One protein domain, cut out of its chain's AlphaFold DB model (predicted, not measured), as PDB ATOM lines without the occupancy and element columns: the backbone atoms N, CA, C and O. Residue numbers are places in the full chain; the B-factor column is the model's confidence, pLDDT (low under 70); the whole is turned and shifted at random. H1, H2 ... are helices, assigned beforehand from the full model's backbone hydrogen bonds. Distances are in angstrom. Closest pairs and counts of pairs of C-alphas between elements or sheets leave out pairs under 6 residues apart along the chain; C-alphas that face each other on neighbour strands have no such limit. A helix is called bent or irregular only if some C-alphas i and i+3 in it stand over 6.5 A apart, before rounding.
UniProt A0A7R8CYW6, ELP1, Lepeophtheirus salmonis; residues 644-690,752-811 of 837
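AT A GLANCE: This is residues 644 to 690 and 752 to 811 of the 837 residues of the protein "ELP1" of Lepeophtheirus salmonis (UniProt A0A7R8CYW6). A long helical hairpin, H4 and H5, packs with residues 778 to 783 of H4 on a small three-helix bundle of H1, H2 and H3, and at its far end residues 752 to 761, of which 754 to 761 belong to H4, stick out. The bundle is up and down, each helix running against the one before it, and the whole is loosely built, with a radius of gyration of the C-alphas of 17.5 A. The printed part has 107 residues with five named helices, H1 to H5 in chain order, and no named strand; the class is all helix. The outline is elongated, spanning 59 by 30 by 18 A.

IN THESE COORDINATES: H4, the longest helix, holds residues 754 to 785 and measures 45.9 A from first C-alpha, at (366.742, 186.231, 333.868), to last. It has a kink of 34 degrees near residue 774, and is neither bent nor irregular, but only just: C-alphas 771 and 774 are 6.4 A apart. H5, residues 789 to 811, measures 33.7 A and ends at C-alpha 811, (358.216, 179.522, 315.759). H1, residues 644 to 655, begins at C-alpha 644, (361.571, 230.589, 306.944), and measures 16.9 A. H2 is residues 659 to 668, 14.2 A. H3, residues 673 to 689, 24.4 A, has a kink of 27 degrees near residue 680 and is only just irregular, with C-alphas 677 and 680 6.9 A apart.

HOW THE PARTS SIT: H4 and H5 form a hairpin and touch, opposite ways at a shallow tilt of 27 degrees; their closest C-alphas, of Leu 780 and Ala 792, are 5.4 A apart. H4 touches H2 with residues 778 to 782 alone, closest at the C-alphas of Trp 659 and Ala 782, 6.2 A. Residues 779 to 783 of H4 touch residues 683 to 687 of H3, closest at the C-alphas of Leu 683 and Leu 783, 7.4 A. H1 and H2, a hairpin, touch at a shallow tilt of 26 degrees, with the C-alphas of Ile 650 and Ala 662 closest at 5.2 A. H2 and H3, also a hairpin, touch at a shallow tilt of 4 degrees, closest at the C-alphas of Ile 666 and Leu 674, 6.9 A. H1 is apart from H4 and H5. Every O i to N i+4 pair is within hydrogen-bond range in H1 and H2; in H3 10 of 13 are, in H4 25 of 28 and in H5 18 of 19.

THE WHOLE: The two C-alphas farthest apart, of Lys 670 and Glu 752, are 61.3 A from each other. Residues 691 to 751 are not printed, and C-alphas 690 and 752 stand 34.7 A apart across this cut, in the link from H3 to H4. The links H1 to H2, H2 to H3 and H4 to H5 are tight. The mean pLDDT of the printed part is 79.6; residues 644 to 646, 689 to 690, 752 to 753 and 755 are under 70.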
ATOM      1  N   GLN A 644     360.729 231.140 305.876       63.97
ATOM      2  CA  GLN A 644     361.571 230.589 306.944       63.97
ATOM      3  C   GLN A 644     360.936 229.436 307.734       63.97
ATOM      4  O   GLN A 644     361.663 228.554 308.203       63.97
ATOM      5  N   THR A 645     359.610 229.405 307.905       65.44
ATOM      6  CA  THR A 645     358.941 228.288 308.602       65.44
ATOM      7  C   THR A 645     358.952 227.022 307.750       65.44
ATOM      8  O   THR A 645     359.147 225.929 308.281       65.44
ATOM      9  N   CYS A 646     358.852 227.167 306.427       66.25
ATOM     10  CA  CYS A 646     358.911 226.049 305.490       66.25
ATOM     11  C   CYS A 646     360.298 225.381 305.464       66.25
ATOM     12  O   CYS A 646     360.388 224.156 305.484       66.25
ATOM     13  N   LEU A 647     361.385 226.161 305.518       70.00
ATOM     14  CA  LEU A 647     362.752 225.620 305.586       70.00
ATOM     15  C   LEU A 647     363.020 224.853 306.891       70.00
ATOM     16  O   LEU A 647     363.639 223.788 306.873       70.00
ATOM     17  N   LYS A 648     362.506 225.348 308.024       72.12
ATOM     18  CA  LYS A 648     362.575 224.633 309.309       72.12
ATOM     19  C   LYS A 648     361.761 223.337 309.277       72.12
ATOM     20  O   LYS A 648     362.247 222.316 309.757       72.12
ATOM     21  N   ALA A 649     360.577 223.350 308.663       70.25
ATOM     22  CA  ALA A 649     359.758 222.151 308.486       70.25
ATOM     23  C   ALA A 649     360.479 221.083 307.648       70.25
ATOM     24  O   ALA A 649     360.517 219.928 308.056       70.25
ATOM     25  N   ILE A 650     361.134 221.470 306.545       73.06
ATOM     26  CA  ILE A 650     361.958 220.548 305.741       73.06
ATOM     27  C   ILE A 650     363.063 219.924 306.599       73.06
ATOM     28  O   ILE A 650     363.224 218.707 306.597       73.06
ATOM     29  N   SER A 651     363.792 220.729 307.381       76.75
ATOM     30  CA  SER A 651     364.849 220.200 308.254       76.75
ATOM     31  C   SER A 651     364.319 219.229 309.319       76.75
ATOM     32  O   SER A 651     364.978 218.234 309.615       76.75
ATOM     33  N   ALA A 652     363.114 219.470 309.842       75.38
ATOM     34  CA  ALA A 652     362.468 218.601 310.818       75.38
ATOM     35  C   ALA A 652     361.977 217.288 310.188       75.38
ATOM     36  O   ALA A 652     362.196 216.227 310.765       75.38
ATOM     37  N   TYR A 653     361.380 217.332 308.990       77.81
ATOM     38  CA  TYR A 653     360.981 216.123 308.261       77.81
ATOM     39  C   TYR A 653     362.189 215.246 307.910       77.81
ATOM     40  O   TYR A 653     362.131 214.034 308.100       77.81
ATOM     41  N   LEU A 654     363.307 215.856 307.496       79.94
ATOM     42  CA  LEU A 654     364.566 215.143 307.243       79.94
ATOM     43  C   LEU A 654     365.146 214.500 308.512       79.94
ATOM     44  O   LEU A 654     365.634 213.376 308.459       79.94
ATOM     45  N   GLN A 655     365.086 215.184 309.660       76.44
ATOM     46  CA  GLN A 655     365.522 214.615 310.943       76.44
ATOM     47  C   GLN A 655     364.605 213.485 311.432       76.44
ATOM     48  O   GLN A 655     365.089 212.545 312.055       76.44
ATOM     49  N   GLY A 656     363.302 213.577 311.153       73.31
ATOM     50  CA  GLY A 656     362.299 212.580 311.528       73.31
ATOM     51  C   GLY A 656     362.185 211.387 310.577       73.31
ATOM     52  O   GLY A 656     361.381 210.502 310.841       73.31
ATOM     53  N   GLY A 657     362.947 211.354 309.478       74.19
ATOM     54  CA  GLY A 657     362.885 210.267 308.495       74.19
ATOM     55  C   GLY A 657     361.638 210.275 307.600       74.19
ATOM     56  O   GLY A 657     361.406 209.303 306.892       74.19
ATOM     57  N   HIS A 658     360.866 211.368 307.587       81.69
ATOM     58  CA  HIS A 658     359.686 211.555 306.733       81.69
ATOM     59  C   HIS A 658     360.103 212.084 305.356       81.69
ATOM     60  O   HIS A 658     359.975 213.270 305.025       81.69
ATOM     61  N   TRP A 659     360.708 211.200 304.564       83.06
ATOM     62  CA  TRP A 659     361.365 211.562 303.307       83.06
ATOM     63  C   TRP A 659     360.381 212.010 302.222       83.06
ATOM     64  O   TRP A 659     360.725 212.843 301.383       83.06
ATOM     65  N   GLN A 660     359.160 211.474 302.222       80.94
ATOM     66  CA  GLN A 660     358.160 211.786 301.202       80.94
ATOM     67  C   GLN A 660     357.661 213.224 301.333       80.94
ATOM     68  O   GLN A 660     357.668 213.984 300.366       80.94
ATOM     69  N   GLU A 661     357.280 213.609 302.545       78.50
ATOM     70  CA  GLU A 661     356.754 214.925 302.880       78.50
ATOM     71  C   GLU A 661     357.825 216.003 302.710       78.50
ATOM     72  O   GLU A 661     357.539 217.086 302.196       78.50
ATOM     73  N   ALA A 662     359.077 215.698 303.075       80.19
ATOM     74  CA  ALA A 662     360.211 216.577 302.808       80.19
ATOM     75  C   ALA A 662     360.404 216.805 301.300       80.19
ATOM     76  O   ALA A 662     360.534 217.951 300.870       80.19
ATOM     77  N   TYR A 663     360.386 215.739 300.492       81.94
ATOM     78  CA  TYR A 663     360.547 215.830 299.039       81.94
ATOM     79  C   TYR A 663     359.411 216.630 298.385       81.94
ATOM     80  O   TYR A 663     359.667 217.563 297.624       81.94
ATOM     81  N   GLU A 664     358.155 216.322 298.719       78.94
ATOM     82  CA  GLU A 664     356.985 217.028 298.185       78.94
ATOM     83  C   GLU A 664     356.986 218.513 298.553       78.94
ATOM     84  O   GLU A 664     356.677 219.358 297.710       78.94
ATOM     85  N   LEU A 665     357.373 218.853 299.787       76.56
ATOM     86  CA  LEU A 665     357.456 220.237 300.238       76.56
ATOM     87  C   LEU A 665     358.568 221.006 299.508       76.56
ATOM     88  O   LEU A 665     358.341 222.140 299.087       76.56
ATOM     89  N   ILE A 666     359.734 220.389 299.291       78.31
ATOM     90  CA  ILE A 666     360.842 220.982 298.524       78.31
ATOM     91  C   ILE A 666     360.423 221.254 297.069       78.31
ATOM     92  O   ILE A 666     360.628 222.362 296.560       78.31
ATOM     93  N   VAL A 667     359.774 220.280 296.421       79.88
ATOM     94  CA  VAL A 667     359.273 220.406 295.043       79.88
ATOM     95  C   VAL A 667     358.181 221.475 294.952       79.88
ATOM     96  O   VAL A 667     358.195 222.302 294.038       79.88
ATOM     97  N   ARG A 668     357.259 221.524 295.923       77.62
ATOM     98  CA  ARG A 668     356.190 222.533 295.984       77.62
ATOM     99  C   ARG A 668     356.736 223.953 296.137       77.62
ATOM    100  O   ARG A 668     356.183 224.878 295.547       77.62
ATOM    101  N   LEU A 669     357.821 224.120 296.892       74.94
ATOM    102  CA  LEU A 669     358.521 225.398 297.064       74.94
ATOM    103  C   LEU A 669     359.424 225.758 295.873       74.94
ATOM    104  O   LEU A 669     360.029 226.825 295.883       74.94
ATOM    105  N   LYS A 670     359.521 224.891 294.852       76.38
ATOM    106  CA  LYS A 670     360.401 225.044 293.678       76.38
ATOM    107  C   LYS A 670     361.883 225.234 294.041       76.38
ATOM    108  O   LYS A 670     362.646 225.790 293.253       76.38
ATOM    109  N   ARG A 671     362.302 224.752 295.216       78.62
ATOM    110  CA  ARG A 671     363.676 224.845 295.736       78.62
ATOM    111  C   ARG A 671     364.444 223.543 295.540       78.62
ATOM    112  O   ARG A 671     364.857 222.886 296.492       78.62
ATOM    113  N   ASN A 672     364.621 223.151 294.281       78.50
ATOM    114  CA  ASN A 672     365.306 221.901 293.927       78.50
ATOM    115  C   ASN A 672     366.769 221.862 294.408       78.50
ATOM    116  O   ASN A 672     367.317 220.780 294.584       78.50
ATOM    117  N   ASP A 673     367.372 223.020 294.692       79.94
ATOM    118  CA  ASP A 673     368.691 223.157 295.315       79.94
ATOM    119  C   ASP A 673     368.792 222.412 296.660       79.94
ATOM    120  O   ASP A 673     369.819 221.814 296.977       79.94
ATOM    121  N   LEU A 674     367.702 222.358 297.432       81.25
ATOM    122  CA  LEU A 674     367.674 221.677 298.731       81.25
ATOM    123  C   LEU A 674     367.710 220.145 298.620       81.25
ATOM    124  O   LEU A 674     368.027 219.475 299.608       81.25
ATOM    125  N   LEU A 675     367.412 219.582 297.442       80.69
ATOM    126  CA  LEU A 675     367.507 218.137 297.217       80.69
ATOM    127  C   LEU A 675     368.965 217.664 297.247       80.69
ATOM    128  O   LEU A 675     369.261 216.616 297.816       80.69
ATOM    129  N   GLU A 676     369.880 218.454 296.690       78.06
ATOM    130  CA  GLU A 676     371.305 218.120 296.648       78.06
ATOM    131  C   GLU A 676     372.040 218.552 297.922       78.06
ATOM    132  O   GLU A 676     372.892 217.819 298.416       78.06
ATOM    133  N   ILE A 677     371.687 219.712 298.490       79.75
ATOM    134  CA  ILE A 677     372.402 220.283 299.644       79.75
ATOM    135  C   ILE A 677     371.983 219.618 300.963       79.75
ATOM    136  O   ILE A 677     372.823 219.372 301.829       79.75
ATOM    137  N   ASN A 678     370.691 219.318 301.137       81.81
ATOM    138  CA  ASN A 678     370.147 218.862 302.420       81.81
ATOM    139  C   ASN A 678     369.602 217.434 302.341       81.81
ATOM    140  O   ASN A 678     369.961 216.604 303.177       81.81
ATOM    141  N   PHE A 679     368.740 217.141 301.363       84.75
ATOM    142  CA  PHE A 679     367.999 215.877 301.294       84.75
ATOM    143  C   PHE A 679     368.920 214.680 301.026       84.75
ATOM    144  O   PHE A 679     368.943 213.735 301.809       84.75
ATOM    145  N   LEU A 680     369.729 214.725 299.964       82.50
ATOM    146  CA  LEU A 680     370.598 213.610 299.581       82.50
ATOM    147  C   LEU A 680     371.676 213.288 300.639       82.50
ATOM    148  O   LEU A 680     371.806 212.114 300.993       82.50
ATOM    149  N   PRO A 681     372.407 214.266 301.219       82.62
ATOM    150  CA  PRO A 681     373.416 213.971 302.237       82.62
ATOM    151  C   PRO A 681     372.819 213.410 303.532       82.62
ATOM    152  O   PRO A 681     373.412 212.529 304.158       82.62
ATOM    153  N   THR A 682     371.636 213.884 303.945       81.56
ATOM    154  CA  THR A 682     370.950 213.353 305.140       81.56
ATOM    155  C   THR A 682     370.388 211.955 304.906       81.56
ATOM    156  O   THR A 682     370.509 211.106 305.791       81.56
ATOM    157  N   LEU A 683     369.864 211.686 303.708       82.75
ATOM    158  CA  LEU A 683     369.392 210.369 303.289       82.75
ATOM    159  C   LEU A 683     370.526 209.333 303.303       82.75
ATOM    160  O   LEU A 683     370.376 208.261 303.891       82.75
ATOM    161  N   ILE A 684     371.688 209.675 302.732       80.81
ATOM    162  CA  ILE A 684     372.873 208.803 302.734       80.81
ATOM    163  C   ILE A 684     373.354 208.566 304.172       80.81
ATOM    164  O   ILE A 684     373.493 207.418 304.588       80.81
ATOM    165  N   ARG A 685     373.489 209.618 304.988       80.25
ATOM    166  CA  ARG A 685     373.919 209.485 306.390       80.25
ATOM    167  C   ARG A 685     372.973 208.627 307.240       80.25
ATOM    168  O   ARG A 685     373.432 207.884 308.104       80.25
ATOM    169  N   SER A 686     371.658 208.733 307.029       75.81
ATOM    170  CA  SER A 686     370.662 207.886 307.704       75.81
ATOM    171  C   SER A 686     370.796 206.421 307.274       75.81
ATOM    172  O   SER A 686     370.767 205.517 308.106       75.81
ATOM    173  N   SER A 687     371.034 206.192 305.985       71.25
ATOM    174  CA  SER A 687     371.198 204.856 305.420       71.25
ATOM    175  C   SER A 687     372.501 204.161 305.857       71.25
ATOM    176  O   SER A 687     372.491 202.960 306.101       71.25
ATOM    177  N   GLU A 688     373.594 204.911 306.048       70.75
ATOM    178  CA  GLU A 688     374.877 204.398 306.551       70.75
ATOM    179  C   GLU A 688     374.818 204.046 308.041       70.75
ATOM    180  O   GLU A 688     375.300 202.984 308.430       70.75
ATOM    181  N   LYS A 689     374.143 204.867 308.864       66.31
ATOM    182  CA  LYS A 689     373.895 204.556 310.285       66.31
ATOM    183  C   LYS A 689     373.186 203.214 310.485       66.31
ATOM    184  O   LYS A 689     373.479 202.519 311.450       66.31
ATOM    185  N   ASN A 690     372.288 202.845 309.574       60.09
ATOM    186  CA  ASN A 690     371.574 201.567 309.623       60.09
ATOM    187  C   ASN A 690     372.441 200.364 309.200       60.09
ATOM    188  O   ASN A 690     372.018 199.226 309.372       60.09
ATOM    189  N   GLU A 752     367.358 185.698 339.357       64.44
ATOM    190  CA  GLU A 752     366.180 184.827 339.563       64.44
ATOM    191  C   GLU A 752     365.091 184.982 338.482       64.44
ATOM    192  O   GLU A 752     364.251 184.101 338.325       64.44
ATOM    193  N   PHE A 753     365.083 186.106 337.757       65.75
ATOM    194  CA  PHE A 753     364.111 186.415 336.701       65.75
ATOM    195  C   PHE A 753     364.761 186.599 335.321       65.75
ATOM    196  O   PHE A 753     364.143 187.203 334.446       65.75
ATOM    197  N   GLU A 754     365.991 186.111 335.129       77.56
ATOM    198  CA  GLU A 754     366.742 186.231 333.868       77.56
ATOM    199  C   GLU A 754     365.923 185.732 332.667       77.56
ATOM    200  O   GLU A 754     365.751 186.473 331.702       77.56
ATOM    201  N   ASP A 755     365.312 184.549 332.770       69.56
ATOM    202  CA  ASP A 755     364.511 183.945 331.696       69.56
ATOM    203  C   ASP A 755     363.328 184.832 331.268       69.56
ATOM    204  O   ASP A 755     363.034 184.983 330.082       69.56
ATOM    205  N   ILE A 756     362.654 185.464 332.236       70.00
ATOM    206  CA  ILE A 756     361.509 186.352 331.984       70.00
ATOM    207  C   ILE A 756     361.985 187.673 331.373       70.00
ATOM    208  O   ILE A 756     361.354 188.178 330.443       70.00
ATOM    209  N   GLY A 757     363.099 188.220 331.869       72.44
ATOM    210  CA  GLY A 757     363.734 189.412 331.306       72.44
ATOM    211  C   GLY A 757     364.097 189.219 329.834       72.44
ATOM    212  O   GLY A 757     363.702 190.031 328.998       72.44
ATOM    213  N   LEU A 758     364.727 188.087 329.505       78.31
ATOM    214  CA  LEU A 758     365.126 187.735 328.140       78.31
ATOM    215  C   LEU A 758     363.928 187.581 327.194       78.31
ATOM    216  O   LEU A 758     363.966 188.075 326.070       78.31
ATOM    217  N   VAL A 759     362.832 186.952 327.634       76.81
ATOM    218  CA  VAL A 759     361.615 186.817 326.809       76.81
ATOM    219  C   VAL A 759     360.980 188.179 326.506       76.81
ATOM    220  O   VAL A 759     360.496 188.405 325.394       76.81
ATOM    221  N   ILE A 760     360.989 189.102 327.470       73.50
ATOM    222  CA  ILE A 760     360.434 190.451 327.293       73.50
ATOM    223  C   ILE A 760     361.323 191.294 326.372       73.50
ATOM    224  O   ILE A 760     360.798 191.988 325.499       73.50
ATOM    225  N   GLU A 761     362.648 191.208 326.512       79.50
ATOM    226  CA  GLU A 761     363.593 191.851 325.589       79.50
ATOM    227  C   GLU A 761     363.441 191.318 324.163       79.50
ATOM    228  O   GLU A 761     363.332 192.109 323.228       79.50
ATOM    229  N   LEU A 762     363.332 189.996 323.990       81.44
ATOM    230  CA  LEU A 762     363.078 189.380 322.686       81.44
ATOM    231  C   LEU A 762     361.759 189.867 322.076       81.44
ATOM    232  O   LEU A 762     361.717 190.209 320.895       81.44
ATOM    233  N   HIS A 763     360.688 189.954 322.867       79.06
ATOM    234  CA  HIS A 763     359.411 190.495 322.400       79.06
ATOM    235  C   HIS A 763     359.521 191.967 321.969       79.06
ATOM    236  O   HIS A 763     358.953 192.353 320.944       79.06
ATOM    237  N   SER A 764     360.269 192.783 322.720       78.81
ATOM    238  CA  SER A 764     360.526 194.184 322.373       78.81
ATOM    239  C   SER A 764     361.329 194.304 321.077       78.81
ATOM    240  O   SER A 764     360.949 195.074 320.200       78.81
ATOM    241  N   LEU A 765     362.396 193.513 320.920       81.38
ATOM    242  CA  LEU A 765     363.219 193.494 319.707       81.38
ATOM    243  C   LEU A 765     362.393 193.104 318.479       81.38
ATOM    244  O   LEU A 765     362.443 193.789 317.462       81.38
ATOM    245  N   ILE A 766     361.579 192.053 318.583       81.31
ATOM    246  CA  ILE A 766     360.714 191.601 317.485       81.31
ATOM    247  C   ILE A 766     359.676 192.670 317.130       81.31
ATOM    248  O   ILE A 766     359.470 192.961 315.953       81.31
ATOM    249  N   SER A 767     359.053 193.291 318.135       78.88
ATOM    250  CA  SER A 767     358.083 194.373 317.922       78.88
ATOM    251  C   SER A 767     358.719 195.573 317.210       78.88
ATOM    252  O   SER A 767     358.124 196.107 316.273       78.88
ATOM    253  N   ASN A 768     359.947 195.937 317.590       80.69
ATOM    254  CA  ASN A 768     360.704 197.021 316.963       80.69
ATOM    255  C   ASN A 768     361.095 196.691 315.511       80.69
ATOM    256  O   ASN A 768     360.952 197.530 314.626       80.69
ATOM    257  N   VAL A 769     361.518 195.453 315.221       83.69
ATOM    258  CA  VAL A 769     361.820 195.024 313.840       83.69
ATOM    259  C   VAL A 769     360.600 195.195 312.928       83.69
ATOM    260  O   VAL A 769     360.735 195.662 311.795       83.69
ATOM    261  N   TYR A 770     359.398 194.874 313.416       80.00
ATOM    262  CA  TYR A 770     358.172 195.085 312.645       80.00
ATOM    263  C   TYR A 770     357.779 196.565 312.517       80.00
ATOM    264  O   TYR A 770     357.250 196.930 311.465       80.00
ATOM    265  N   SER A 771     358.056 197.426 313.509       79.88
ATOM    266  CA  SER A 771     357.812 198.872 313.379       79.88
ATOM    267  C   SER A 771     358.759 199.541 312.381       79.88
ATOM    268  O   SER A 771     358.317 200.389 311.612       79.88
ATOM    269  N   TYR A 772     360.019 199.099 312.289       82.56
ATOM    270  CA  TYR A 772     360.974 199.627 311.303       82.56
ATOM    271  C   TYR A 772     360.587 199.337 309.848       82.56
ATOM    272  O   TYR A 772     361.132 199.948 308.932       82.56
ATOM    273  N   ARG A 773     359.621 198.442 309.593       83.00
ATOM    274  CA  ARG A 773     359.164 198.126 308.234       83.00
ATOM    275  C   ARG A 773     358.640 199.354 307.487       83.00
ATOM    276  O   ARG A 773     358.916 199.473 306.295       83.00
ATOM    277  N   SER A 774     357.881 200.233 308.147       80.19
ATOM    278  CA  SER A 774     357.365 201.458 307.517       80.19
ATOM    279  C   SER A 774     358.482 202.464 307.255       80.19
ATOM    280  O   SER A 774     358.577 202.990 306.152       80.19
ATOM    281  N   GLU A 775     359.381 202.651 308.220       81.19
ATOM    282  CA  GLU A 775     360.511 203.583 308.111       81.19
ATOM    283  C   GLU A 775     361.496 203.159 307.008       81.19
ATOM    284  O   GLU A 775     361.899 203.967 306.172       81.19
ATOM    285  N   ILE A 776     361.833 201.866 306.936       84.75
ATOM    286  CA  ILE A 776     362.697 201.316 305.883       84.75
ATOM    287  C   ILE A 776     362.006 201.386 304.521       84.75
ATOM    288  O   ILE A 776     362.668 201.624 303.513       84.75
ATOM    289  N   HIS A 777     360.682 201.221 304.459       85.19
ATOM    290  CA  HIS A 777     359.942 201.384 303.211       85.19
ATOM    291  C   HIS A 777     360.002 202.827 302.684       85.19
ATOM    292  O   HIS A 777     360.259 203.026 301.491       85.19
ATOM    293  N   GLU A 778     359.823 203.824 303.554       82.94
ATOM    294  CA  GLU A 778     359.974 205.240 303.197       82.94
ATOM    295  C   GLU A 778     361.412 205.560 302.761       82.94
ATOM    296  O   GLU A 778     361.614 206.189 301.719       82.94
ATOM    297  N   LEU A 779     362.411 205.051 303.491       85.38
ATOM    298  CA  LEU A 779     363.831 205.219 303.170       85.38
ATOM    299  C   LEU A 779     364.194 204.612 301.805       85.38
ATOM    300  O   LEU A 779     364.824 205.274 300.979       85.38
ATOM    301  N   LEU A 780     363.782 203.368 301.533       85.19
ATOM    302  CA  LEU A 780     364.027 202.698 300.250       85.19
ATOM    303  C   LEU A 780     363.348 203.440 299.096       85.19
ATOM    304  O   LEU A 780     363.957 203.625 298.041       85.19
ATOM    305  N   SER A 781     362.117 203.909 299.304       85.44
ATOM    306  CA  SER A 781     361.382 204.692 298.307       85.44
ATOM    307  C   SER A 781     362.102 206.004 297.980       85.44
ATOM    308  O   SER A 781     362.209 206.377 296.813       85.44
ATOM    309  N   ALA A 782     362.650 206.686 298.989       83.75
ATOM    310  CA  ALA A 782     363.444 207.897 298.800       83.75
ATOM    311  C   ALA A 782     364.787 207.627 298.097       83.75
ATOM    312  O   ALA A 782     365.145 208.353 297.170       83.75
ATOM    313  N   LEU A 783     365.501 206.555 298.465       84.88
ATOM    314  CA  LEU A 783     366.765 206.161 297.828       84.88
ATOM    315  C   LEU A 783     366.586 205.824 296.342       84.88
ATOM    316  O   LEU A 783     367.408 206.226 295.519       84.88
ATOM    317  N   VAL A 784     365.495 205.139 295.981       86.88
ATOM    318  CA  VAL A 784     365.160 204.842 294.579       86.88
ATOM    319  C   VAL A 784     364.854 206.126 293.806       86.88
ATOM    320  O   VAL A 784     365.358 206.294 292.695       86.88
ATOM    321  N   ARG A 785     364.088 207.057 294.392       82.62
ATOM    322  CA  ARG A 785     363.783 208.353 293.758       82.62
ATOM    323  C   ARG A 785     365.017 209.227 293.545       82.62
ATOM    324  O   ARG A 785     365.072 209.940 292.553       82.62
ATOM    325  N   MET A 786     366.009 209.142 294.430       84.38
ATOM    326  CA  MET A 786     367.292 209.844 294.295       84.38
ATOM    327  C   MET A 786     368.342 209.053 293.496       84.38
ATOM    328  O   MET A 786     369.525 209.387 293.527       84.38
ATOM    329  N   HIS A 787     367.928 207.994 292.791       84.56
ATOM    330  CA  HIS A 787     368.780 207.143 291.955       84.56
ATOM    331  C   HIS A 787     369.949 206.446 292.692       84.56
ATOM    332  O   HIS A 787     370.889 205.968 292.058       84.56
ATOM    333  N   GLN A 788     369.875 206.289 294.020       85.00
ATOM    334  CA  GLN A 788     370.856 205.565 294.846       85.00
ATOM    335  C   GLN A 788     370.531 204.061 294.926       85.00
ATOM    336  O   GLN A 788     370.343 203.482 295.999       85.00
ATOM    337  N   LEU A 789     370.444 203.412 293.761       84.81
ATOM    338  CA  LEU A 789     370.008 202.014 293.629       84.81
ATOM    339  C   LEU A 789     370.903 200.988 294.355       84.81
ATOM    340  O   LEU A 789     370.347 200.107 295.013       84.81
ATOM    341  N   PRO A 790     372.252 201.070 294.315       84.56
ATOM    342  CA  PRO A 790     373.104 200.079 294.979       84.56
ATOM    343  C   PRO A 790     372.883 200.024 296.497       84.56
ATOM    344  O   PRO A 790     372.845 198.946 297.093       84.56
ATOM    345  N   LEU A 791     372.686 201.191 297.115       81.44
ATOM    346  CA  LEU A 791     372.469 201.332 298.552       81.44
ATOM    347  C   LEU A 791     371.071 200.855 298.960       81.44
ATOM    348  O   LEU A 791     370.934 200.118 299.938       81.44
ATOM    349  N   ALA A 792     370.054 201.184 298.156       84.88
ATOM    350  CA  ALA A 792     368.697 200.673 298.337       84.88
ATOM    351  C   ALA A 792     368.656 199.136 298.276       84.88
ATOM    352  O   ALA A 792     368.104 198.492 299.169       84.88
ATOM    353  N   CYS A 793     369.304 198.529 297.274       85.62
ATOM    354  CA  CYS A 793     369.371 197.072 297.146       85.62
ATOM    355  C   CYS A 793     370.085 196.412 298.335       85.62
ATOM    356  O   CYS A 793     369.648 195.356 298.794       85.62
ATOM    357  N   LYS A 794     371.154 197.031 298.855       87.56
ATOM    358  CA  LYS A 794     371.878 196.531 300.035       87.56
ATOM    359  C   LYS A 794     370.976 196.507 301.274       87.56
ATOM    360  O   LYS A 794     370.834 195.457 301.891       87.56
ATOM    361  N   ILE A 795     370.315 197.622 301.590       85.81
ATOM    362  CA  ILE A 795     369.437 197.742 302.772       85.81
ATOM    363  C   ILE A 795     368.234 196.805 302.665       85.81
ATOM    364  O   ILE A 795     367.882 196.130 303.631       85.81
ATOM    365  N   GLN A 796     367.629 196.708 301.480       88.94
ATOM    366  CA  GLN A 796     366.507 195.805 301.245       88.94
ATOM    367  C   GLN A 796     366.897 194.338 301.472       88.94
ATOM    368  O   GLN A 796     366.112 193.578 302.041       88.94
ATOM    369  N   LYS A 797     368.101 193.936 301.045       89.00
ATOM    370  CA  LYS A 797     368.607 192.572 301.233       89.00
ATOM    371  C   LYS A 797     368.871 192.265 302.709       89.00
ATOM    372  O   LYS A 797     368.401 191.238 303.189       89.00
ATOM    373  N   GLU A 798     369.554 193.155 303.427       86.94
ATOM    374  CA  GLU A 798     369.840 192.965 304.858       86.94
ATOM    375  C   GLU A 798     368.560 192.934 305.703       86.94
ATOM    376  O   GLU A 798     368.373 192.039 306.527       86.94
ATOM    377  N   PHE A 799     367.614 193.843 305.448       87.50
ATOM    378  CA  PHE A 799     366.351 193.855 306.185       87.50
ATOM    379  C   PHE A 799     365.479 192.629 305.878       87.50
ATOM    380  O   PHE A 799     364.824 192.092 306.772       87.50
ATOM    381  N   LYS A 800     365.506 192.128 304.634       88.94
ATOM    382  CA  LYS A 800     364.850 190.864 304.275       88.94
ATOM    383  C   LYS A 800     365.441 189.688 305.059       88.94
ATOM    384  O   LYS A 800     364.675 188.919 305.636       88.94
ATOM    385  N   ASN A 801     366.770 189.586 305.130       89.12
ATOM    386  CA  ASN A 801     367.447 188.550 305.912       89.12
ATOM    387  C   ASN A 801     367.047 188.620 307.399       89.12
ATOM    388  O   ASN A 801     366.783 187.588 308.014       89.12
ATOM    389  N   LEU A 802     366.942 189.830 307.965       86.06
ATOM    390  CA  LEU A 802     366.519 190.041 309.353       86.06
ATOM    391  C   LEU A 802     365.074 189.579 309.603       86.06
ATOM    392  O   LEU A 802     364.811 188.899 310.594       86.06
ATOM    393  N   ILE A 803     364.135 189.901 308.706       86.62
ATOM    394  CA  ILE A 803     362.736 189.453 308.824       86.62
ATOM    395  C   ILE A 803     362.635 187.924 308.726       86.62
ATOM    396  O   ILE A 803     361.898 187.312 309.499       86.62
ATOM    397  N   GLU A 804     363.369 187.296 307.803       87.50
ATOM    398  CA  GLU A 804     363.395 185.832 307.657       87.50
ATOM    399  C   GLU A 804     363.996 185.147 308.900       87.50
ATOM    400  O   GLU A 804     363.467 184.138 309.385       87.50
ATOM    401  N   LEU A 805     365.047 185.735 309.484       86.44
ATOM    402  CA  LEU A 805     365.632 185.280 310.746       86.44
ATOM    403  C   LEU A 805     364.628 185.373 311.903       86.44
ATOM    404  O   LEU A 805     364.459 184.403 312.645       86.44
ATOM    405  N   VAL A 806     363.931 186.506 312.045       84.94
ATOM    406  CA  VAL A 806     362.904 186.692 313.082       84.94
ATOM    407  C   VAL A 806     361.762 185.695 312.892       84.94
ATOM    408  O   VAL A 806     361.403 185.004 313.844       84.94
ATOM    409  N   GLY A 807     361.244 185.539 311.671       81.69
ATOM    410  CA  GLY A 807     360.158 184.600 311.374       81.69
ATOM    411  C   GLY A 807     360.507 183.153 311.731       81.69
ATOM    412  O   GLY A 807     359.737 182.483 312.416       81.69
ATOM    413  N   SER A 808     361.702 182.690 311.351       83.62
ATOM    414  CA  SER A 808     362.170 181.335 311.682       83.62
ATOM    415  C   SER A 808     362.485 181.128 313.171       83.62
ATOM    416  O   SER A 808     362.460 179.994 313.654       83.62
ATOM    417  N   SER A 809     362.774 182.203 313.909       81.88
ATOM    418  CA  SER A 809     363.080 182.161 315.345       81.88
ATOM    419  C   SER A 809     361.822 182.225 316.215       81.88
ATOM    420  O   SER A 809     361.768 181.560 317.247       81.88
ATOM    421  N   VAL A 810     360.784 182.955 315.791       78.38
ATOM    422  CA  VAL A 810     359.508 183.066 316.521       78.38
ATOM    423  C   VAL A 810     358.858 181.697 316.720       78.38
ATOM    424  O   VAL A 810     358.477 181.369 317.841       78.38
ATOM    425  N   ASP A 811     358.801 180.869 315.674       71.69
ATOM    426  CA  ASP A 811     358.216 179.522 315.759       71.69
ATOM    427  C   ASP A 811     359.028 178.569 316.664       71.69
ATOM    428  O   ASP A 811     358.483 177.583 317.164       71.69
TER     429      ASP A 811